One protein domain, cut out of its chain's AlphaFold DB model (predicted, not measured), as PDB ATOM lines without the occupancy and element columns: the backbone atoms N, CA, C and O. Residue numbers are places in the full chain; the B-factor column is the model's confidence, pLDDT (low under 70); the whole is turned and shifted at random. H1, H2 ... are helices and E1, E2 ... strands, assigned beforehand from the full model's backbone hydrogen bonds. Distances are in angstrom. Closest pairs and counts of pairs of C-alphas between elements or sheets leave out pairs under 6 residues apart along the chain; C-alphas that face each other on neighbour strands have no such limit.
ATOM      1  N   SER A   2      14.671 -25.654 -35.453       71.50
ATOM      2  CA  SER A   2      15.283 -26.791 -36.177       71.50
ATOM      3  C   SER A   2      15.056 -26.724 -37.696       71.50
ATOM      4  O   SER A   2      15.962 -27.027 -38.472       71.50
ATOM      5  N   GLU A   3      13.877 -26.262 -38.116       81.44
ATOM      6  CA  GLU A   3      13.512 -26.085 -39.525       81.44
ATOM      7  C   GLU A   3      14.354 -25.016 -40.227       81.44
ATOM      8  O   GLU A   3      14.978 -25.334 -41.235       81.44
ATOM      9  N   LEU A   4      14.495 -23.808 -39.657       83.50
ATOM     10  CA  LEU A   4      15.386 -22.771 -40.202       83.50
ATOM     11  C   LEU A   4      16.817 -23.300 -40.364       83.50
ATOM     12  O   LEU A   4      17.414 -23.141 -41.423       83.50
ATOM     13  N   LYS A   5      17.370 -23.962 -39.339       87.56
ATOM     14  CA  LYS A   5      18.731 -24.518 -39.407       87.56
ATOM     15  C   LYS A   5      18.864 -25.550 -40.528       87.56
ATOM     16  O   LYS A   5      19.891 -25.598 -41.198       87.56
ATOM     17  N   THR A   6      17.833 -26.364 -40.739       88.81
ATOM     18  CA  THR A   6      17.789 -27.352 -41.825       88.81
ATOM     19  C   THR A   6      17.699 -26.665 -43.184       88.81
ATOM     20  O   THR A   6      18.413 -27.044 -44.107       88.81
ATOM     21  N   LEU A   7      16.868 -25.629 -43.295       89.44
ATOM     22  CA  LEU A   7      16.675 -24.870 -44.519       89.44
ATOM     23  C   LEU A   7      17.953 -24.125 -44.917       89.44
ATOM     24  O   LEU A   7      18.434 -24.311 -46.025       89.44
ATOM     25  N   ILE A   8      18.563 -23.380 -43.995       90.38
ATOM     26  CA  ILE A   8      19.837 -22.678 -44.199       90.38
ATOM     27  C   ILE A   8      20.951 -23.641 -44.624       90.38
ATOM     28  O   ILE A   8      21.686 -23.356 -45.570       90.38
ATOM     29  N   LYS A   9      21.038 -24.821 -43.995       91.94
ATOM     30  CA  LYS A   9      22.016 -25.849 -44.379       91.94
ATOM     31  C   LYS A   9      21.857 -26.322 -45.825       91.94
ATOM     32  O   LYS A   9      22.863 -26.619 -46.459       91.94
ATOM     33  N   ARG A  10      20.633 -26.377 -46.369       91.50
ATOM     34  CA  ARG A  10      20.409 -26.736 -47.788       91.50
ATOM     35  C   ARG A  10      21.008 -25.713 -48.753       91.50
ATOM     36  O   ARG A  10      21.378 -26.087 -49.856       91.50
ATOM     37  N   TYR A  11      21.144 -24.462 -48.321       88.12
ATOM     38  CA  TYR A  11      21.812 -23.391 -49.066       88.12
ATOM     39  C   TYR A  11      23.310 -23.275 -48.723       88.12
ATOM     40  O   TYR A  11      23.954 -22.294 -49.080       88.12
ATOM     41  N   GLY A  12      23.884 -24.256 -48.013       87.38
ATOM     42  CA  GLY A  12      25.294 -24.249 -47.604       87.38
ATOM     43  C   GLY A  12      25.623 -23.256 -46.484       87.38
ATOM     44  O   GLY A  12      26.795 -23.020 -46.201       87.38
ATOM     45  N   GLY A  13      24.605 -22.667 -45.854       91.00
ATOM     46  CA  GLY A  13      24.764 -21.716 -44.764       91.00
ATOM     47  C   GLY A  13      24.860 -22.355 -43.380       91.00
ATOM     48  O   GLY A  13      24.730 -23.571 -43.197       91.00
ATOM     49  N   ALA A  14      25.026 -21.502 -42.373       93.00
ATOM     50  CA  ALA A  14      25.051 -21.879 -40.964       93.00
ATOM     51  C   ALA A  14      24.188 -20.936 -40.118       93.00
ATOM     52  O   ALA A  14      23.877 -19.820 -40.526       93.00
ATOM     53  N   VAL A  15      23.794 -21.396 -38.932       90.50
ATOM     54  CA  VAL A  15      23.075 -20.574 -37.955       90.50
ATOM     55  C   VAL A  15      23.785 -20.692 -36.618       90.50
ATOM     56  O   VAL A  15      23.827 -21.789 -36.051       90.50
ATOM     57  N   ASP A  16      24.270 -19.562 -36.118       89.50
ATOM     58  CA  ASP A  16      25.016 -19.447 -34.869       89.50
ATOM     59  C   ASP A  16      24.218 -18.647 -33.843       89.50
ATOM     60  O   ASP A  16      23.348 -17.844 -34.182       89.50
ATOM     61  N   HIS A  17      24.425 -18.944 -32.562       84.50
ATOM     62  CA  HIS A  17      23.724 -18.290 -31.457       84.50
ATOM     63  C   HIS A  17      24.770 -17.808 -30.466       84.50
ATOM     64  O   HIS A  17      25.448 -18.614 -29.830       84.50
ATOM     65  N   ILE A  18      24.920 -16.492 -30.354       78.88
ATOM     66  CA  ILE A  18      25.961 -15.876 -29.537       78.88
ATOM     67  C   ILE A  18      25.303 -14.819 -28.661       78.88
ATOM     68  O   ILE A  18      24.702 -13.875 -29.161       78.88
ATOM     69  N   ARG A  19      25.420 -14.980 -27.336       70.81
ATOM     70  CA  ARG A  19      24.974 -13.991 -26.331       70.81
ATOM     71  C   ARG A  19      23.518 -13.516 -26.514       70.81
ATOM     72  O   ARG A  19      23.219 -12.347 -26.313       70.81
ATOM     73  N   GLY A  20      22.617 -14.424 -26.892       72.50
ATOM     74  CA  GLY A  20      21.190 -14.125 -27.087       72.50
ATOM     75  C   GLY A  20      20.821 -13.580 -28.472       72.50
ATOM     76  O   GLY A  20      19.636 -13.454 -28.763       72.50
ATOM     77  N   ALA A  21      21.802 -13.327 -29.342       79.50
ATOM     78  CA  ALA A  21      21.577 -12.995 -30.744       79.50
ATOM     79  C   ALA A  21      21.705 -14.242 -31.631       79.50
ATOM     80  O   ALA A  21      22.554 -15.112 -31.400       79.50
ATOM     81  N   THR A  22      20.854 -14.324 -32.654       88.38
ATOM     82  CA  THR A  22      20.907 -15.373 -33.676       88.38
ATOM     83  C   THR A  22      21.507 -14.796 -34.947       88.38
ATOM     84  O   THR A  22      20.996 -13.818 -35.482       88.38
ATOM     85  N   TYR A  23      22.556 -15.439 -35.448       90.44
ATOM     86  CA  TYR A  23      23.252 -15.056 -36.669       90.44
ATOM     87  C   TYR A  23      23.011 -16.105 -37.742       90.44
ATOM     88  O   TYR A  23      23.151 -17.305 -37.496       90.44
ATOM     89  N   VAL A  24      22.640 -15.659 -38.936       92.31
ATOM     90  CA  VAL A  24      22.486 -16.520 -40.108       92.31
ATOM     91  C   VAL A  24      23.597 -16.207 -41.087       92.31
ATOM     92  O   VAL A  24      23.718 -15.078 -41.544       92.31
ATOM     93  N   HIS A  25      24.382 -17.218 -41.430       92.94
ATOM     94  CA  HIS A  25      25.493 -17.117 -42.363       92.94
ATOM     95  C   HIS A  25      25.104 -17.758 -43.688       92.94
ATOM     96  O   HIS A  25      24.740 -18.934 -43.716       92.94
ATOM     97  N   MET A  26      25.250 -17.015 -44.780       93.44
ATOM     98  CA  MET A  26      25.157 -17.528 -46.140       93.44
ATOM     99  C   MET A  26      26.509 -17.422 -46.839       93.44
ATOM    100  O   MET A  26      27.134 -16.361 -46.785       93.44
ATOM    101  N   PRO A  27      26.982 -18.494 -47.495       91.12
ATOM    102  CA  PRO A  27      28.179 -18.415 -48.312       91.12
ATOM    103  C   PRO A  27      27.906 -17.551 -49.546       91.12
ATOM    104  O   PRO A  27      26.815 -17.585 -50.114       91.12
ATOM    105  N   MET A  28      28.912 -16.804 -49.986       88.69
ATOM    106  CA  MET A  28      28.838 -16.014 -51.210       88.69
ATOM    107  C   MET A  28      30.209 -15.896 -51.866       88.69
ATOM    108  O   MET A  28      31.242 -16.075 -51.223       88.69
ATOM    109  N   LYS A  29      30.233 -15.601 -53.165       84.69
ATOM    110  CA  LYS A  29      31.476 -15.320 -53.884       84.69
ATOM    111  C   LYS A  29      31.719 -13.822 -53.822       84.69
ATOM    112  O   LYS A  29      30.938 -13.068 -54.374       84.69
ATOM    113  N   LEU A  30      32.772 -13.401 -53.138       81.75
ATOM    114  CA  LEU A  30      33.163 -11.997 -53.059       81.75
ATOM    115  C   LEU A  30      34.654 -11.854 -53.336       81.75
ATOM    116  O   LEU A  30      35.423 -12.740 -52.941       81.75
ATOM    117  N   PRO A  31      35.081 -10.725 -53.921       74.38
ATOM    118  CA  PRO A  31      36.466 -10.295 -53.835       74.38
ATOM    119  C   PRO A  31      36.951 -10.265 -52.383       74.38
ATOM    120  O   PRO A  31      36.198 -10.007 -51.435       74.38
ATOM    121  N   SER A  32      38.239 -10.534 -52.196       68.38
ATOM    122  CA  SER A  32      38.837 -10.565 -50.869       68.38
ATOM    123  C   SER A  32      38.866  -9.167 -50.233       68.38
ATOM    124  O   SER A  32      39.336  -8.182 -50.800       68.38
ATOM    125  N   GLY A  33      38.385  -9.075 -48.990       76.50
ATOM    126  CA  GLY A  33      38.448  -7.852 -48.188       76.50
ATOM    127  C   GLY A  33      37.346  -6.825 -48.443       76.50
ATOM    128  O   GLY A  33      37.535  -5.653 -48.110       76.50
ATOM    129  N   ILE A  34      36.208  -7.257 -48.988       86.12
ATOM    130  CA  ILE A  34      34.938  -6.570 -48.739       86.12
ATOM    131  C   ILE A  34      34.582  -6.738 -47.264       86.12
ATOM    132  O   ILE A  34      34.613  -7.845 -46.722       86.12
ATOM    133  N   ASP A  35      34.303  -5.607 -46.628       88.38
ATOM    134  CA  ASP A  35      33.928  -5.512 -45.226       88.38
ATOM    135  C   ASP A  35      32.931  -4.359 -45.085       88.38
ATOM    136  O   ASP A  35      33.294  -3.221 -44.769       88.38
ATOM    137  N   VAL A  36      31.676  -4.645 -45.427       91.69
ATOM    138  CA  VAL A  36      30.573  -3.676 -45.392       91.69
ATOM    139  C   VAL A  36      29.353  -4.280 -44.724       91.69
ATOM    140  O   VAL A  36      29.205  -5.496 -44.679       91.69
ATOM    141  N   GLY A  37      28.464  -3.440 -44.213       93.12
ATOM    142  CA  GLY A  37      27.165  -3.866 -43.723       93.12
ATOM    143  C   GLY A  37      26.040  -2.972 -44.217       93.12
ATOM    144  O   GLY A  37      26.272  -1.887 -44.745       93.12
ATOM    145  N   PHE A  38      24.817  -3.455 -44.054       94.12
ATOM    146  CA  PHE A  38      23.586  -2.816 -44.481       94.12
ATOM    147  C   PHE A  38      22.643  -2.673 -43.295       94.12
ATOM    148  O   PHE A  38      22.474  -3.597 -42.496       94.12
ATOM    149  N   ALA A  39      22.004  -1.515 -43.213       92.06
ATOM    150  CA  ALA A  39      21.067  -1.158 -42.165       92.06
ATOM    151  C   ALA A  39      19.922  -0.314 -42.739       92.06
ATOM    152  O   ALA A  39      19.988   0.185 -43.862       92.06
ATOM    153  N   THR A  40      18.853  -0.152 -41.969       89.56
ATOM    154  CA  THR A  40      17.769   0.794 -42.281       89.56
ATOM    155  C   THR A  40      18.124   2.185 -41.759       89.56
ATOM    156  O   THR A  40      18.979   2.298 -40.880       89.56
ATOM    157  N   THR A  41      17.445   3.240 -42.226       80.56
ATOM    158  CA  THR A  41      17.621   4.618 -41.716       80.56
ATOM    159  C   THR A  41      17.620   4.695 -40.190       80.56
ATOM    160  O   THR A  41      18.509   5.297 -39.594       80.56
ATOM    161  N   TYR A  42      16.665   4.016 -39.552       72.31
ATOM    162  CA  TYR A  42      16.531   4.013 -38.098       72.31
ATOM    163  C   TYR A  42      17.779   3.453 -37.400       72.31
ATOM    164  O   TYR A  42      18.297   4.041 -36.449       72.31
ATOM    165  N   SER A  43      18.294   2.326 -37.897       71.94
ATOM    166  CA  SER A  43      19.488   1.689 -37.340       71.94
ATOM    167  C   SER A  43      20.769   2.449 -37.703       71.94
ATOM    168  O   SER A  43      21.691   2.514 -36.894       71.94
ATOM    169  N   ALA A  44      20.826   3.066 -38.886       68.50
ATOM    170  CA  ALA A  44      21.985   3.811 -39.369       68.50
ATOM    171  C   ALA A  44      22.245   5.086 -38.555       68.50
ATOM    172  O   ALA A  44      23.387   5.338 -38.179       68.50
ATOM    173  N   GLU A  45      21.204   5.846 -38.199       71.94
ATOM    174  CA  GLU A  45      21.344   7.025 -37.330       71.94
ATOM    175  C   GLU A  45      21.862   6.670 -35.932       71.94
ATOM    176  O   GLU A  45      22.563   7.451 -35.282       71.94
ATOM    177  N   TRP A  46      21.484   5.499 -35.423       75.75
ATOM    178  CA  TRP A  46      21.985   5.001 -34.149       75.75
ATOM    179  C   TRP A  46      23.440   4.523 -34.266       75.75
ATOM    180  O   TRP A  46      24.275   4.902 -33.441       75.75
ATOM    181  N   LEU A  47      23.768   3.770 -35.323       69.31
ATOM    182  CA  LEU A  47      25.128   3.298 -35.602       69.31
ATOM    183  C   LEU A  47      26.106   4.460 -35.808       69.31
ATOM    184  O   LEU A  47      27.168   4.469 -35.191       69.31
ATOM    185  N   GLY A  48      25.734   5.469 -36.600       69.06
ATOM    186  CA  GLY A  48      26.567   6.647 -36.851       69.06
ATOM    187  C   GLY A  48      26.839   7.473 -35.591       69.06
ATOM    188  O   GLY A  48      27.929   8.024 -35.438       69.06
ATOM    189  N   ARG A  49      25.892   7.508 -34.642       71.94
ATOM    190  CA  ARG A  49      26.080   8.175 -33.341       71.94
ATOM    191  C   ARG A  49      27.049   7.436 -32.422       71.94
ATOM    192  O   ARG A  49      27.834   8.081 -31.734       71.94
ATOM    193  N   LEU A  50      26.984   6.108 -32.380       72.38
ATOM    194  CA  LEU A  50      27.840   5.308 -31.497       72.38
ATOM    195  C   LEU A  50      29.233   5.064 -32.071       72.38
ATOM    196  O   LEU A  50      30.197   4.918 -31.319       72.38
ATOM    197  N   PHE A  51      29.342   5.020 -33.395       72.50
ATOM    198  CA  PHE A  51      30.540   4.587 -34.092       72.50
ATOM    199  C   PHE A  51      30.858   5.544 -35.248       72.50
ATOM    200  O   PHE A  51      30.674   5.195 -36.412       72.50
ATOM    201  N   PRO A  52      31.395   6.745 -34.966       70.12
ATOM    202  CA  PRO A  52      31.672   7.755 -35.996       70.12
ATOM    203  C   PRO A  52      32.719   7.313 -37.038       70.12
ATOM    204  O   PRO A  52      32.845   7.916 -38.099       70.12
ATOM    205  N   PHE A  53      33.474   6.248 -36.753       73.50
ATOM    206  CA  PHE A  53      34.425   5.611 -37.671       73.50
ATOM    207  C   PHE A  53      33.766   4.629 -38.663       73.50
ATOM    208  O   PHE A  53      34.401   4.224 -39.641       73.50
ATOM    209  N   LEU A  54      32.498   4.257 -38.450       73.12
ATOM    210  CA  LEU A  54      31.683   3.518 -39.416       73.12
ATOM    211  C   LEU A  54      31.026   4.523 -40.367       73.12
ATOM    212  O   LEU A  54      29.896   4.960 -40.158       73.12
ATOM    213  N   ARG A  55      31.750   4.912 -41.424       80.56
ATOM    214  CA  ARG A  55      31.178   5.766 -42.477       80.56
ATOM    215  C   ARG A  55      29.980   5.052 -43.093       80.56
ATOM    216  O   ARG A  55      30.110   3.897 -43.495       80.56
ATOM    217  N   HIS A  56      28.857   5.754 -43.184       87.38
ATOM    218  CA  HIS A  56      27.624   5.247 -43.767       87.38
ATOM    219  C   HIS A  56      27.155   6.138 -44.918       87.38
ATOM    220  O   HIS A  56      27.325   7.358 -44.890       87.38
ATOM    221  N   PHE A  57      26.533   5.528 -45.915       90.38
ATOM    222  CA  PHE A  57      26.033   6.192 -47.109       90.38
ATOM    223  C   PHE A  57      24.608   5.736 -47.362       90.38
ATOM    224  O   PHE A  57      24.303   4.545 -47.260       90.38
ATOM    225  N   GLU A  58      23.740   6.695 -47.658       91.12
ATOM    226  CA  GLU A  58      22.349   6.412 -47.976       91.12
ATOM    227  C   GLU A  58      22.245   5.688 -49.320       91.12
ATOM    228  O   GLU A  58      23.018   5.916 -50.255       91.12
ATOM    229  N   MET A  59      21.271   4.795 -49.386       92.50
ATOM    230  CA  MET A  59      20.880   4.031 -50.551       92.50
ATOM    231  C   MET A  59      19.366   4.161 -50.755       92.50
ATOM    232  O   MET A  59      18.627   4.480 -49.817       92.50
ATOM    233  N   PRO A  60      18.865   3.866 -51.966       90.81
ATOM    234  CA  PRO A  60      17.433   3.861 -52.225       90.81
ATOM    235  C   PRO A  60      16.644   3.002 -51.231       90.81
ATOM    236  O   PRO A  60      17.147   2.022 -50.682       90.81
ATOM    237  N   GLN A  61      15.367   3.348 -51.059       86.25
ATOM    238  CA  GLN A  61      14.414   2.657 -50.178       86.25
ATOM    239  C   GLN A  61      14.682   2.808 -48.668       86.25
ATOM    240  O   GLN A  61      14.193   2.001 -47.879       86.25
ATOM    241  N   GLY A  62      15.410   3.847 -48.240       87.81
ATOM    242  CA  GLY A  62      15.715   4.062 -46.816       87.81
ATOM    243  C   GLY A  62      16.718   3.042 -46.270       87.81
ATOM    244  O   GLY A  62      16.663   2.648 -45.101       87.81
ATOM    245  N   LEU A  63      17.593   2.561 -47.153       93.19
ATOM    246  CA  LEU A  63      18.708   1.694 -46.818       93.19
ATOM    247  C   LEU A  63      19.962   2.529 -46.604       93.19
ATOM    248  O   LEU A  63      20.130   3.594 -47.187       93.19
ATOM    249  N   TYR A  64      20.868   2.008 -45.795       93.12
ATOM    250  CA  TYR A  64      22.205   2.541 -45.621       93.12
ATOM    251  C   TYR A  64      23.200   1.410 -45.758       93.12
ATOM    252  O   TYR A  64      22.964   0.303 -45.271       93.12
ATOM    253  N   ILE A  65      24.332   1.719 -46.371       93.06
ATOM    254  CA  ILE A  65      25.513   0.867 -46.366       93.06
ATOM    255  C   ILE A  65      26.598   1.538 -45.540       93.06
ATOM    256  O   ILE A  65      26.808   2.745 -45.641       93.06
ATOM    257  N   TYR A  66      27.288   0.763 -44.717       90.62
ATOM    258  CA  TYR A  66      28.399   1.231 -43.904       90.62
ATOM    259  C   TYR A  66      29.621   0.343 -44.077       90.62
ATOM    260  O   TYR A  66      29.508  -0.834 -44.407       90.62
ATOM    261  N   GLY A  67      30.799   0.909 -43.841       89.12
ATOM    262  CA  GLY A  67      32.060   0.177 -43.898       89.12
ATOM    263  C   GLY A  67      33.127   0.860 -44.742       89.12
ATOM    264  O   GLY A  67      32.968   1.995 -45.205       89.12
ATOM    265  N   ASP A  68      34.240   0.159 -44.947       84.56
ATOM    266  CA  ASP A  68      35.318   0.666 -45.796       84.56
ATOM    267  C   ASP A  68      34.861   0.706 -47.260       84.56
ATOM    268  O   ASP A  68      34.313  -0.266 -47.780       84.56
ATOM    269  N   ARG A  69      35.081   1.846 -47.927       87.12
ATOM    270  CA  ARG A  69      34.694   2.089 -49.334       87.12
ATOM    271  C   ARG A  69      33.198   1.857 -49.638       87.12
ATOM    272  O   ARG A  69      32.819   1.689 -50.795       87.12
ATOM    273  N   ALA A  70      32.342   1.927 -48.615       90.44
ATOM    274  CA  ALA A  70      30.896   1.740 -48.733       90.44
ATOM    275  C   ALA A  70      30.223   2.718 -49.717       90.44
ATOM    276  O   ALA A  70      29.215   2.370 -50.317       90.44
ATOM    277  N   GLU A  71      30.799   3.902 -49.943       91.12
ATOM    278  CA  GLU A  71      30.297   4.886 -50.914       91.12
ATOM    279  C   GLU A  71      30.271   4.363 -52.356       91.12
ATOM    280  O   GLU A  71      29.358   4.661 -53.117       91.12
ATOM    281  N   ILE A  72      31.274   3.578 -52.752       90.56
ATOM    282  CA  ILE A  72      31.353   3.042 -54.118       90.56
ATOM    283  C   ILE A  72      30.275   1.982 -54.294       90.56
ATOM    284  O   ILE A  72      29.501   2.006 -55.250       90.56
ATOM    285  N   LEU A  73      30.175   1.091 -53.310       91.69
ATOM    286  CA  LEU A  73      29.168   0.043 -53.303       91.69
ATOM    287  C   LEU A  73      27.750   0.610 -53.171       91.69
ATOM    288  O   LEU A  73      26.839   0.040 -53.756       91.69
ATOM    289  N   SER A  74      27.544   1.745 -52.490       93.50
ATOM    290  CA  SER A  74      26.221   2.381 -52.408       93.50
ATOM    291  C   SER A  74      25.713   2.795 -53.787       93.50
ATOM    292  O   SER A  74      24.536   2.601 -54.089       93.50
ATOM    293  N   ARG A  75      26.605   3.300 -54.648       91.62
ATOM    294  CA  ARG A  75      26.276   3.671 -56.027       91.62
ATOM    295  C   ARG A  75      25.994   2.433 -56.861       91.62
ATOM    296  O   ARG A  75      24.942   2.370 -57.478       91.62
ATOM    297  N   VAL A  76      26.878   1.436 -56.852       90.69
ATOM    298  CA  VAL A  76      26.702   0.215 -57.661       90.69
ATOM    299  C   VAL A  76      25.428  -0.533 -57.254       90.69
ATOM    300  O   VAL A  76      24.583  -0.824 -58.097       90.69
ATOM    301  N   ILE A  77      25.242  -0.772 -55.956       93.44
ATOM    302  CA  ILE A  77      24.088  -1.511 -55.432       93.44
ATOM    303  C   ILE A  77      22.803  -0.691 -55.553       93.44
ATOM    304  O   ILE A  77      21.743  -1.256 -55.798       93.44
ATOM    305  N   GLY A  78      22.874   0.636 -55.418       91.75
ATOM    306  CA  GLY A  78      21.702   1.509 -55.484       91.75
ATOM    307  C   GLY A  78      20.934   1.439 -56.809       91.75
ATOM    308  O   GLY A  78      19.739   1.723 -56.829       91.75
ATOM    309  N   HIS A  79      21.576   1.020 -57.902       91.19
ATOM    310  CA  HIS A  79      20.906   0.822 -59.192       91.19
ATOM    311  C   HIS A  79      20.175  -0.529 -59.293       91.19
ATOM    312  O   HIS A  79      19.336  -0.712 -60.174       91.19
ATOM    313  N   ASP A  80      20.453  -1.471 -58.392       94.19
ATOM    314  CA  ASP A  80      19.826  -2.787 -58.363       94.19
ATOM    315  C   ASP A  80      18.576  -2.777 -57.469       94.19
ATOM    316  O   ASP A  80      18.608  -3.058 -56.268       94.19
ATOM    317  N   HIS A  81      17.433  -2.445 -58.075       93.38
ATOM    318  CA  HIS A  81      16.160  -2.348 -57.361       93.38
ATOM    319  C   HIS A  81      15.713  -3.659 -56.707       93.38
ATOM    320  O   HIS A  81      15.086  -3.622 -55.644       93.38
ATOM    321  N   GLU A  82      16.011  -4.813 -57.305       94.62
ATOM    322  CA  GLU A  82      15.647  -6.104 -56.721       94.62
ATOM    323  C   GLU A  82      16.481  -6.396 -55.476       94.62
ATOM    324  O   GLU A  82      15.934  -6.800 -54.445       94.62
ATOM    325  N   LEU A  83      17.790  -6.144 -55.551       95.81
ATOM    326  CA  LEU A  83      18.702  -6.290 -54.424       95.81
ATOM    327  C   LEU A  83      18.325  -5.342 -53.283       95.81
ATOM    328  O   LEU A  83      18.159  -5.804 -52.153       95.81
ATOM    329  N   CYS A  84      18.092  -4.056 -53.568       95.44
ATOM    330  CA  CYS A  84      17.604  -3.100 -52.572       95.44
ATOM    331  C   CYS A  84      16.289  -3.570 -51.932       95.44
ATOM    332  O   CYS A  84      16.175  -3.598 -50.710       95.44
ATOM    333  N   SER A  85      15.328  -4.043 -52.727       95.38
ATOM    334  CA  SER A  85      14.040  -4.516 -52.198       95.38
ATOM    335  C   SER A  85      14.190  -5.741 -51.296       95.38
ATOM    336  O   SER A  85      13.513  -5.853 -50.272       95.38
ATOM    337  N   ALA A  86      15.088  -6.668 -51.637       96.00
ATOM    338  CA  ALA A  86      15.368  -7.820 -50.787       96.00
ATOM    339  C   ALA A  86      16.103  -7.439 -49.500       96.00
ATOM    340  O   ALA A  86      15.716  -7.920 -48.435       96.00
ATOM    341  N   LEU A  87      17.108  -6.560 -49.580       96.50
ATOM    342  CA  LEU A  87      17.800  -6.017 -48.408       96.50
ATOM    343  C   LEU A  87      16.798  -5.350 -47.465       96.50
ATOM    344  O   LEU A  87      16.757  -5.671 -46.277       96.50
ATOM    345  N   ARG A  88      15.932  -4.485 -48.006       94.88
ATOM    346  CA  ARG A  88      14.910  -3.778 -47.235       94.88
ATOM    347  C   ARG A  88      13.956  -4.740 -46.551       94.88
ATOM    348  O   ARG A  88      13.731  -4.609 -45.353       94.88
ATOM    349  N   PHE A  89      13.450  -5.725 -47.286       93.69
ATOM    350  CA  PHE A  89      12.550  -6.732 -46.739       93.69
ATOM    351  C   PHE A  89      13.187  -7.514 -45.585       93.69
ATOM    352  O   PHE A  89      12.566  -7.665 -44.534       93.69
ATOM    353  N   VAL A  90      14.429  -7.985 -45.745       94.19
ATOM    354  CA  VAL A  90      15.121  -8.735 -44.686       94.19
ATOM    355  C   VAL A  90      15.347  -7.860 -43.454       94.19
ATOM    356  O   VAL A  90      15.070  -8.306 -42.342       94.19
ATOM    357  N   LEU A  91      15.791  -6.616 -43.637       92.88
ATOM    358  CA  LEU A  91      16.054  -5.686 -42.536       92.88
ATOM    359  C   LEU A  91      14.778  -5.190 -41.839       92.88
ATOM    360  O   LEU A  91      14.784  -4.930 -40.643       92.88
ATOM    361  N   ASP A  92      13.660  -5.070 -42.553       90.25
ATOM    362  CA  ASP A  92      12.388  -4.737 -41.913       90.25
ATOM    363  C   ASP A  92      11.834  -5.905 -41.117       90.25
ATOM    364  O   ASP A  92      11.329  -5.714 -40.014       90.25
ATOM    365  N   GLN A  93      11.852  -7.099 -41.705       89.19
ATOM    366  CA  GLN A  93      11.053  -8.215 -41.210       89.19
ATOM    367  C   GLN A  93      11.818  -9.141 -40.271       89.19
ATOM    368  O   GLN A  93      11.196  -9.755 -39.406       89.19
ATOM    369  N   TYR A  94      13.142  -9.231 -40.411       89.94
ATOM    370  CA  TYR A  94      13.913 -10.308 -39.794       89.94
ATOM    371  C   TYR A  94      15.192  -9.860 -39.092       89.94
ATOM    372  O   TYR A  94      15.512 -10.413 -38.040       89.94
ATOM    373  N   ALA A  95      15.944  -8.917 -39.657       90.06
ATOM    374  CA  ALA A  95      17.312  -8.625 -39.236       90.06
ATOM    375  C   ALA A  95      17.488  -7.191 -38.730       90.06
ATOM    376  O   ALA A  95      16.862  -6.268 -39.231       90.06
ATOM    377  N   PHE A  96      18.362  -7.003 -37.743       87.12
ATOM    378  CA  PHE A  96      18.794  -5.670 -37.317       87.12
ATOM    379  C   PHE A  96      19.781  -5.060 -38.323       87.12
ATOM    380  O   PHE A  96      19.677  -3.881 -38.664       87.12
ATOM    381  N   ASP A  97      20.702  -5.889 -38.808       90.44
ATOM    382  CA  ASP A  97      21.720  -5.557 -39.793       90.44
ATOM    383  C   ASP A  97      22.108  -6.790 -40.627       90.44
ATOM    384  O   ASP A  97      21.812  -7.944 -40.285       90.44
ATOM    385  N   LEU A  98      22.754  -6.517 -41.759       93.81
ATOM    386  CA  LEU A  98      23.312  -7.507 -42.676       93.81
ATOM    387  C   LEU A  98      24.767  -7.157 -42.960       93.81
ATOM    388  O   LEU A  98      25.033  -6.116 -43.543       93.81
ATOM    389  N   GLU A  99      25.705  -8.026 -42.618       93.81
ATOM    390  CA  GLU A  99      27.131  -7.831 -42.874       93.81
ATOM    391  C   GLU A  99      27.602  -8.687 -44.052       93.81
ATOM    392  O   GLU A  99      27.188  -9.828 -44.233       93.81
ATOM    393  N   CYS A 100      28.513  -8.142 -44.840       91.38
ATOM    394  CA  CYS A 100      29.141  -8.759 -45.992       91.38
ATOM    395  C   CYS A 100      30.648  -8.801 -45.714       91.38
ATOM    396  O   CYS A 100      31.353  -7.806 -45.894       91.38
ATOM    397  N   THR A 101      31.122  -9.932 -45.183       86.50
ATOM    398  CA  THR A 101      32.497 -10.097 -44.680       86.50
ATOM    399  C   THR A 101      33.015 -11.494 -44.989       86.50
ATOM    400  O   THR A 101      32.264 -12.459 -44.860       86.50
ATOM    401  N   ASP A 102      34.298 -11.636 -45.329       79.44
ATOM    402  CA  ASP A 102      34.972 -12.942 -45.442       79.44
ATOM    403  C   ASP A 102      34.234 -13.959 -46.341       79.44
ATOM    404  O   ASP A 102      34.088 -15.131 -45.988       79.44
ATOM    405  N   MET A 103      33.749 -13.510 -47.510       85.81
ATOM    406  CA  MET A 103      32.982 -14.338 -48.465       85.81
ATOM    407  C   MET A 103      31.672 -14.896 -47.881       85.81
ATOM    408  O   MET A 103      31.193 -15.969 -48.265       85.81
ATOM    409  N   ARG A 104      31.087 -14.184 -46.915       90.50
ATOM    410  CA  ARG A 104      29.832 -14.557 -46.268       90.50
ATOM    411  C   ARG A 104      28.929 -13.347 -46.106       90.50
ATOM    412  O   ARG A 104      29.379 -12.264 -45.739       90.50
ATOM    413  N   LEU A 105      27.642 -13.588 -46.304       93.88
ATOM    414  CA  LEU A 105      26.579 -12.702 -45.865       93.88
ATOM    415  C   LEU A 105      26.138 -13.161 -44.474       93.88
ATOM    416  O   LEU A 105      25.838 -14.338 -44.275       93.88
ATOM    417  N   VAL A 106      26.107 -12.251 -43.514       93.69
ATOM    418  CA  VAL A 106      25.740 -12.521 -42.126       93.69
ATOM    419  C   VAL A 106      24.545 -11.656 -41.763       93.69
ATOM    420  O   VAL A 106      24.637 -10.440 -41.798       93.69
ATOM    421  N   ALA A 107      23.421 -12.268 -41.413       93.69
ATOM    422  CA  ALA A 107      22.243 -11.559 -40.927       93.69
ATOM    423  C   ALA A 107      22.149 -11.690 -39.407       93.69
ATOM    424  O   ALA A 107      22.039 -12.815 -38.903       93.69
ATOM    425  N   SER A 108      22.141 -10.571 -38.684       91.25
ATOM    426  CA  SER A 108      21.866 -10.571 -37.244       91.25
ATOM    427  C   SER A 108      20.361 -10.469 -37.033       91.25
ATOM    428  O   SER A 108      19.751  -9.425 -37.267       91.25
ATOM    429  N   LEU A 109      19.726 -11.562 -36.619       89.94
ATOM    430  CA  LEU A 109      18.273 -11.621 -36.505       89.94
ATOM    431  C   LEU A 109      17.768 -10.864 -35.277       89.94
ATOM    432  O   LEU A 109      18.300 -10.998 -34.173       89.94
ATOM    433  N   ASN A 110      16.671 -10.132 -35.453       82.06
ATOM    434  CA  ASN A 110      15.979  -9.430 -34.381       82.06
ATOM    435  C   ASN A 110      14.975 -10.363 -33.691       82.06
ATOM    436  O   ASN A 110      13.757 -10.231 -33.813       82.06
ATOM    437  N   THR A 111      15.509 -11.329 -32.949       75.12
ATOM    438  CA  THR A 111      14.723 -12.363 -32.262       75.12
ATOM    439  C   THR A 111      13.853 -11.824 -31.126       75.12
ATOM    440  O   THR A 111      12.906 -12.501 -30.732       75.12
ATOM    441  N   ILE A 112      14.145 -10.622 -30.615       72.00
ATOM    442  CA  ILE A 112      13.422 -10.005 -29.495       72.00
ATOM    443  C   ILE A 112      12.127  -9.351 -29.975       72.00
ATOM    444  O   ILE A 112      11.060  -9.636 -29.440       72.00
ATOM    445  N   SER A 113      12.201  -8.474 -30.980       68.44
ATOM    446  CA  SER A 113      11.007  -7.760 -31.460       68.44
ATOM    447  C   SER A 113      10.201  -8.560 -32.486       68.44
ATOM    448  O   SER A 113       9.003  -8.326 -32.633       68.44
ATOM    449  N   ARG A 114      10.841  -9.500 -33.198       71.75
ATOM    450  CA  ARG A 114      10.223 -10.312 -34.256       71.75
ATOM    451  C   ARG A 114      10.688 -11.764 -34.148       71.75
ATOM    452  O   ARG A 114      11.584 -12.200 -34.873       71.75
ATOM    453  N   PRO A 115      10.108 -12.534 -33.217       72.12
ATOM    454  CA  PRO A 115      10.495 -13.920 -33.037       72.12
ATOM    455  C   PRO A 115      10.119 -14.737 -34.276       72.12
ATOM    456  O   PRO A 115       8.972 -14.754 -34.720       72.12
ATOM    457  N   LEU A 116      11.097 -15.471 -34.803       75.12
ATOM    458  CA  LEU A 116      10.946 -16.275 -36.019       75.12
ATOM    459  C   LEU A 116       9.871 -17.367 -35.917       75.12
ATOM    460  O   LEU A 116       9.427 -17.893 -36.928       75.12
ATOM    461  N   SER A 117       9.476 -17.741 -34.698       70.88
ATOM    462  CA  SER A 117       8.383 -18.685 -34.448       70.88
ATOM    463  C   SER A 117       7.024 -18.174 -34.924       70.88
ATOM    464  O   SER A 117       6.108 -18.974 -35.063       70.88
ATOM    465  N   LEU A 118       6.888 -16.863 -35.138       73.56
ATOM    466  CA  LEU A 118       5.667 -16.237 -35.644       73.56
ATOM    467  C   LEU A 118       5.664 -16.095 -37.173       73.56
ATOM    468  O   LEU A 118       4.682 -15.607 -37.723       73.56
ATOM    469  N   ASP A 119       6.735 -16.503 -37.864       80.31
ATOM    470  CA  ASP A 119       6.784 -16.482 -39.326       80.31
ATOM    471  C   ASP A 119       6.000 -17.679 -39.903       80.31
ATOM    472  O   ASP A 119       6.446 -18.823 -39.759       80.31
ATOM    473  N   PRO A 120       4.870 -17.447 -40.602       81.00
ATOM    474  CA  PRO A 120       4.060 -18.520 -41.177       81.00
ATOM    475  C   PRO A 120       4.786 -19.291 -42.289       81.00
ATOM    476  O   PRO A 120       4.392 -20.406 -42.618       81.00
ATOM    477  N   SER A 121       5.856 -18.730 -42.863       83.62
ATOM    478  CA  SER A 121       6.675 -19.390 -43.883       83.62
ATOM    479  C   SER A 121       7.752 -20.314 -43.303       83.62
ATOM    480  O   SER A 121       8.544 -20.887 -44.057       83.62
ATOM    481  N   GLY A 122       7.850 -20.426 -41.972       81.81
ATOM    482  CA  GLY A 122       8.899 -21.207 -41.310       81.81
ATOM    483  C   GLY A 122      10.316 -20.680 -41.578       81.81
ATOM    484  O   GLY A 122      11.292 -21.424 -41.465       81.81
ATOM    485  N   GLY A 123      10.447 -19.405 -41.966       87.62
ATOM    486  CA  GLY A 123      11.710 -18.776 -42.348       87.62
ATOM    487  C   GLY A 123      12.063 -18.899 -43.832       87.62
ATOM    488  O   GLY A 123      13.138 -18.445 -44.224       87.62
ATOM    489  N   TRP A 124      11.199 -19.473 -44.680       90.25
ATOM    490  CA  TRP A 124      11.468 -19.578 -46.120       90.25
ATOM    491  C   TRP A 124      11.734 -18.211 -46.760       90.25
ATOM    492  O   TRP A 124      12.677 -18.069 -47.545       90.25
ATOM    493  N   HIS A 125      10.947 -17.189 -46.409       91.56
ATOM    494  CA  HIS A 125      11.110 -15.851 -46.986       91.56
ATOM    495  C   HIS A 125      12.444 -15.217 -46.600       91.56
ATOM    496  O   HIS A 125      13.094 -14.610 -47.447       91.56
ATOM    497  N   LEU A 126      12.898 -15.425 -45.364       92.75
ATOM    498  CA  LEU A 126      14.234 -15.015 -44.944       92.75
ATOM    499  C   LEU A 126      15.308 -15.716 -45.785       92.75
ATOM    500  O   LEU A 126      16.156 -15.058 -46.380       92.75
ATOM    501  N   VAL A 127      15.267 -17.048 -45.864       93.56
ATOM    502  CA  VAL A 127      16.316 -17.835 -46.530       93.56
ATOM    503  C   VAL A 127      16.416 -17.531 -48.020       93.56
ATOM    504  O   VAL A 127      17.512 -17.307 -48.528       93.56
ATOM    505  N   SER A 128      15.282 -17.495 -48.715       93.94
ATOM    506  CA  SER A 128      15.235 -17.190 -50.148       93.94
ATOM    507  C   SER A 128      15.766 -15.793 -50.461       93.94
ATOM    508  O   SER A 128      16.527 -15.627 -51.412       93.94
ATOM    509  N   LYS A 129      15.420 -14.792 -49.643       95.62
ATOM    510  CA  LYS A 129      15.904 -13.422 -49.821       95.62
ATOM    511  C   LYS A 129      17.386 -13.306 -49.504       95.62
ATOM    512  O   LYS A 129      18.093 -12.670 -50.273       95.62
ATOM    513  N   LEU A 130      17.884 -13.974 -48.463       95.44
ATOM    514  CA  LEU A 130      19.323 -14.031 -48.191       95.44
ATOM    515  C   LEU A 130      20.104 -14.703 -49.325       95.44
ATOM    516  O   LEU A 130      21.155 -14.202 -49.706       95.44
ATOM    517  N   ALA A 131      19.590 -15.799 -49.889       94.06
ATOM    518  CA  ALA A 131      20.217 -16.466 -51.029       94.06
ATOM    519  C   ALA A 131      20.233 -15.568 -52.278       94.06
ATOM    520  O   ALA A 131      21.251 -15.475 -52.957       94.06
ATOM    521  N   MET A 132      19.131 -14.861 -52.541       95.69
ATOM    522  CA  MET A 132      19.036 -13.883 -53.626       95.69
ATOM    523  C   MET A 132      20.028 -12.727 -53.434       95.69
ATOM    524  O   MET A 132      20.746 -12.383 -54.367       95.69
ATOM    525  N   ILE A 133      20.114 -12.163 -52.224       96.25
ATOM    526  CA  ILE A 133      21.075 -11.104 -51.879       96.25
ATOM    527  C   ILE A 133      22.507 -11.607 -52.085       96.25
ATOM    528  O   ILE A 133      23.294 -10.946 -52.753       96.25
ATOM    529  N   ALA A 134      22.837 -12.786 -51.553       94.25
ATOM    530  CA  ALA A 134      24.160 -13.392 -51.679       94.25
ATOM    531  C   ALA A 134      24.557 -13.640 -53.143       94.25
ATOM    532  O   ALA A 134      25.699 -13.376 -53.516       94.25
ATOM    533  N   GLY A 135      23.615 -14.116 -53.965       93.44
ATOM    534  CA  GLY A 135      23.809 -14.320 -55.400       93.44
ATOM    535  C   GLY A 135      24.077 -13.008 -56.132       93.44
ATOM    536  O   GLY A 135      25.137 -12.859 -56.730       93.44
ATOM    537  N   ARG A 136      23.171 -12.030 -56.003       94.19
ATOM    538  CA  ARG A 136      23.282 -10.738 -56.702       94.19
ATOM    539  C   ARG A 136      24.514  -9.948 -56.272       94.19
ATOM    540  O   ARG A 136      25.227  -9.432 -57.121       94.19
ATOM    541  N   LEU A 137      24.823  -9.908 -54.971       93.06
ATOM    542  CA  LEU A 137      26.070  -9.307 -54.486       93.06
ATOM    543  C   LEU A 137      27.298 -10.021 -55.065       93.06
ATOM    544  O   LEU A 137      28.293  -9.370 -55.363       93.06
ATOM    545  N   GLY A 138      27.253 -11.341 -55.243       90.69
ATOM    546  CA  GLY A 138      28.370 -12.085 -55.821       90.69
ATOM    547  C   GLY A 138      28.575 -11.887 -57.325       90.69
ATOM    548  O   GLY A 138      29.624 -12.268 -57.841       90.69
ATOM    549  N   GLU A 139      27.603 -11.294 -58.015       91.31
ATOM    550  CA  GLU A 139      27.639 -11.002 -59.454       91.31
ATOM    551  C   GLU A 139      28.000  -9.541 -59.763       91.31
ATOM    552  O   GLU A 139      28.148  -9.184 -60.931       91.31
ATOM    553  N   LEU A 140      28.154  -8.692 -58.741       90.38
ATOM    554  CA  LEU A 140      28.537  -7.296 -58.936       90.38
ATOM    555  C   LEU A 140      29.945  -7.171 -59.524       90.38
ATOM    556  O   LEU A 140      30.844  -7.960 -59.225       90.38
ATOM    557  N   ASP A 141      30.143  -6.118 -60.314       88.75
ATOM    558  CA  ASP A 141      31.475  -5.691 -60.722       88.75
ATOM    559  C   ASP A 141      32.135  -4.898 -59.586       88.75
ATOM    560  O   ASP A 141      31.625  -3.872 -59.129       88.75
ATOM    561  N   TYR A 142      33.282  -5.395 -59.129       88.19
ATOM    562  CA  TYR A 142      34.054  -4.827 -58.029       88.19
ATOM    563  C   TYR A 142      35.318  -4.102 -58.487       88.19
ATOM    564  O   TYR A 142      36.117  -3.691 -57.647       88.19
ATOM    565  N   HIS A 143      35.513  -3.896 -59.790       87.81
ATOM    566  CA  HIS A 143      36.732  -3.281 -60.305       87.81
ATOM    567  C   HIS A 143      37.027  -1.902 -59.679       87.81
ATOM    568  O   HIS A 143      38.150  -1.624 -59.248       87.81
ATOM    569  N   GLU A 144      36.008  -1.048 -59.552       85.94
ATOM    570  CA  GLU A 144      36.140   0.271 -58.914       85.94
ATOM    571  C   GLU A 144      36.401   0.159 -57.400       85.94
ATOM    572  O   GLU A 144      37.179   0.924 -56.823       85.94
ATOM    573  N   PHE A 145      35.805  -0.842 -56.745       86.44
ATOM    574  CA  PHE A 145      36.053  -1.115 -55.333       86.44
ATOM    575  C   PHE A 145      37.507  -1.539 -55.099       86.44
ATOM    576  O   PHE A 145      38.159  -1.010 -54.199       86.44
ATOM    577  N   ASP A 146      38.034  -2.446 -55.920       86.06
ATOM    578  CA  ASP A 146      39.385  -2.996 -55.787       86.06
ATOM    579  C   ASP A 146      40.477  -1.960 -56.072       86.06
ATOM    580  O   ASP A 146      41.508  -1.947 -55.397       86.06
ATOM    581  N   THR A 147      40.235  -1.060 -57.026       87.06
ATOM    582  CA  THR A 147      41.166   0.024 -57.385       87.06
ATOM    583  C   THR A 147      41.148   1.186 -56.393       87.06
ATOM    584  O   THR A 147      42.121   1.939 -56.306       87.06
ATOM    585  N   THR A 148      40.086   1.323 -55.598       86.00
ATOM    586  CA  THR A 148      39.986   2.399 -54.611       86.00
ATOM    587  C   THR A 148      40.834   2.100 -53.374       86.00
ATOM    588  O   THR A 148      40.676   1.038 -52.760       86.00
ATOM    589  N   PRO A 149      41.694   3.038 -52.933       84.12
ATOM    590  CA  PRO A 149      42.527   2.844 -51.756       84.12
ATOM    591  C   PRO A 149      41.682   2.679 -50.488       84.12
ATOM    592  O   PRO A 149      40.706   3.393 -50.258       84.12
ATOM    593  N   ARG A 150      42.091   1.737 -49.634       82.31
ATOM    594  CA  ARG A 150      41.461   1.526 -48.325       82.31
ATOM    595  C   ARG A 150      41.750   2.695 -47.400       82.31
ATOM    596  O   ARG A 150      42.881   3.179 -47.336       82.31
ATOM    597  N   SER A 151      40.755   3.090 -46.615       77.12
ATOM    598  CA  SER A 151      40.976   4.079 -45.569       77.12
ATOM    599  C   SER A 151      41.572   3.424 -44.319       77.12
ATOM    600  O   SER A 151      41.218   2.308 -43.937       77.12
ATOM    601  N   ILE A 152      42.475   4.141 -43.647       75.19
ATOM    602  CA  ILE A 152      42.979   3.764 -42.316       75.19
ATOM    603  C   ILE A 152      41.916   4.072 -41.244       75.19
ATOM    604  O   ILE A 152      41.837   3.399 -40.216       75.19
ATOM    605  N   PHE A 153      41.067   5.068 -41.518       71.88
ATOM    606  CA  PHE A 153      40.070   5.606 -40.592       71.88
ATOM    607  C   PHE A 153      38.653   5.065 -40.810       71.88
ATOM    608  O   PHE A 153      37.813   5.247 -39.936       71.88
ATOM    609  N   ALA A 154      38.373   4.422 -41.951       72.88
ATOM    610  CA  ALA A 154      37.091   3.761 -42.184       72.88
ATOM    611  C   ALA A 154      37.228   2.268 -41.904       72.88
ATOM    612  O   ALA A 154      38.090   1.585 -42.467       72.88
ATOM    613  N   TRP A 155      36.390   1.767 -41.007       79.88
ATOM    614  CA  TRP A 155      36.366   0.356 -40.644       79.88
ATOM    615  C   TRP A 155      35.073  -0.272 -41.133       79.88
ATOM    616  O   TRP A 155      34.051   0.399 -41.199       79.88
ATOM    617  N   GLY A 156      35.130  -1.549 -41.492       81.81
ATOM    618  CA  GLY A 156      33.944  -2.363 -41.697       81.81
ATOM    619  C   GLY A 156      33.583  -3.174 -40.450       81.81
ATOM    620  O   GLY A 156      34.337  -3.174 -39.464       81.81
ATOM    621  N   PRO A 157      32.424  -3.848 -40.473       81.62
ATOM    622  CA  PRO A 157      31.947  -4.664 -39.359       81.62
ATOM    623  C   PRO A 157      32.943  -5.745 -38.905       81.62
ATOM    624  O   PRO A 157      33.192  -5.912 -37.707       81.62
ATOM    625  N   GLY A 158      33.581  -6.445 -39.841       81.12
ATOM    626  CA  GLY A 158      34.565  -7.490 -39.570       81.12
ATOM    627  C   GLY A 158      35.820  -6.949 -38.888       81.12
ATOM    628  O   GLY A 158      36.270  -7.499 -37.876       81.12
TER     629      GLY A 158
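AT A GLANCE: This is residues 2 to 158 of the 191 residues of an uncharacterized protein of Burkholderia contaminans (UniProt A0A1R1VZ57). A strongly twisted sheet of seven strands forms the middle layer, with helices H1, H5, H4 and H3 covering one face, in that order from the E1 edge to the E4 edge, and the single helix H2 over the other face. The short helix H6 lies off the sheet next to H3, and the long link of residues 110 to 123 lies toward the opposite end of the longest axis. The printed part has 157 residues, with six named helices and seven named strands in the order H1 E1 E2 E3 H2 E4 E5 H3 H4 E6 E7 H5 H6. The sheet's order is E1 - E2 - E7 - E6 - E3 - E5 - E4, all antiparallel, and the class is mixed, helices and strands. The whole is compact, with a radius of gyration of the C-alphas of 14.9 A and spans of 43 by 32 by 28 A.

IN THESE COORDINATES: H1 is residues 2 to 10, 12.7 A long, and begins with C-alpha 2 at (15.283, -26.791, -36.177). E1, residues 14 to 18, and E2, residues 21 to 27 and 19.5 A long, form a hairpin. E3, residues 35 to 40, spans 17.6 A and is followed directly by H2, residues 41 to 50, 14.5 A. E4, residues 56 to 59, and E5, residues 63 to 67, form another hairpin. H3 is residues 70 to 78, 11.4 A, and H4 residues 81 to 93, 17.9 A. E6, residues 95 to 101 and 16.2 A, and E7, residues 104 to 109 and 15.4 A, form the third hairpin. H5, the longest helix, is residues 124 to 138 and measures 20.9 A, with C-alpha 124 at (11.468, -19.578, -46.120). H6, residues 143 to 147, ends with C-alpha 147 at (41.166, 0.024, -57.385).

HOW THE PARTS SIT: E1 and E4 are the edge strands. N 16 and O 23, 2.9 A, join E1 to E2 within hydrogen-bond range, and N 26 and O 105, 2.8 A, do so for E2 and E7. The same holds for N 106 and O 99, 2.7 A, in E7 and E6, and for N 38 and O 98, 2.7 A, in E3 and E6. It also holds for N 37 and O 66, 2.8 A, in E3 and E5, and for N 57 and O 65, 2.8 A, in E4 and E5. H1 is over E1, H5 over E2 and E7 at a height over the sheet of 9.3 A, and H4 over E3 and, only just, E6, with 3 of its C-alphas falling there. H4 and H5 touch, closest at the C-alphas of Ala 86 and Lys 129, 5.7 A, at a steep tilt of 41 degrees, opposite ways. H5 touches H1 with its residues 124 to 127 alone, closest at the C-alphas of Val 127 and Ile 8, 6.4 A. H3 is over E5 and, only just, E4, with 3 C-alphas falling there; it touches H4 only at the corner, and only just, with 3 pairs of C-alphas within 8 A. H2 is over E3 and E5 at a height over the sheet of 8.4 A. H6 is not on the sheet and only just touches H3, with 3 pairs within 8 A, the closest C-alphas being those of Ile 72 and Phe 145, 6.4 A. E3, H2, E4 is a split strand-helix-strand unit, two strands running the same way with E5 between them, and its crossover is right-handed; E5, H3 H4, E6, split by E3, has a left-handed one. Every O i to N i+4 pair is within hydrogen-bond range in H1, H3, H4, H5 and H6, and 5 of 6 in H2.

THE WHOLE: The C-alphas farthest apart, those of Pro 120 and Pro 149, are 45.3 A from each other. The printed part has no cut, and E7 to H5 is its one long link. The mean pLDDT of the printed part is 86.2, with residues 32, 44, 47 to 48 and 113 under 70.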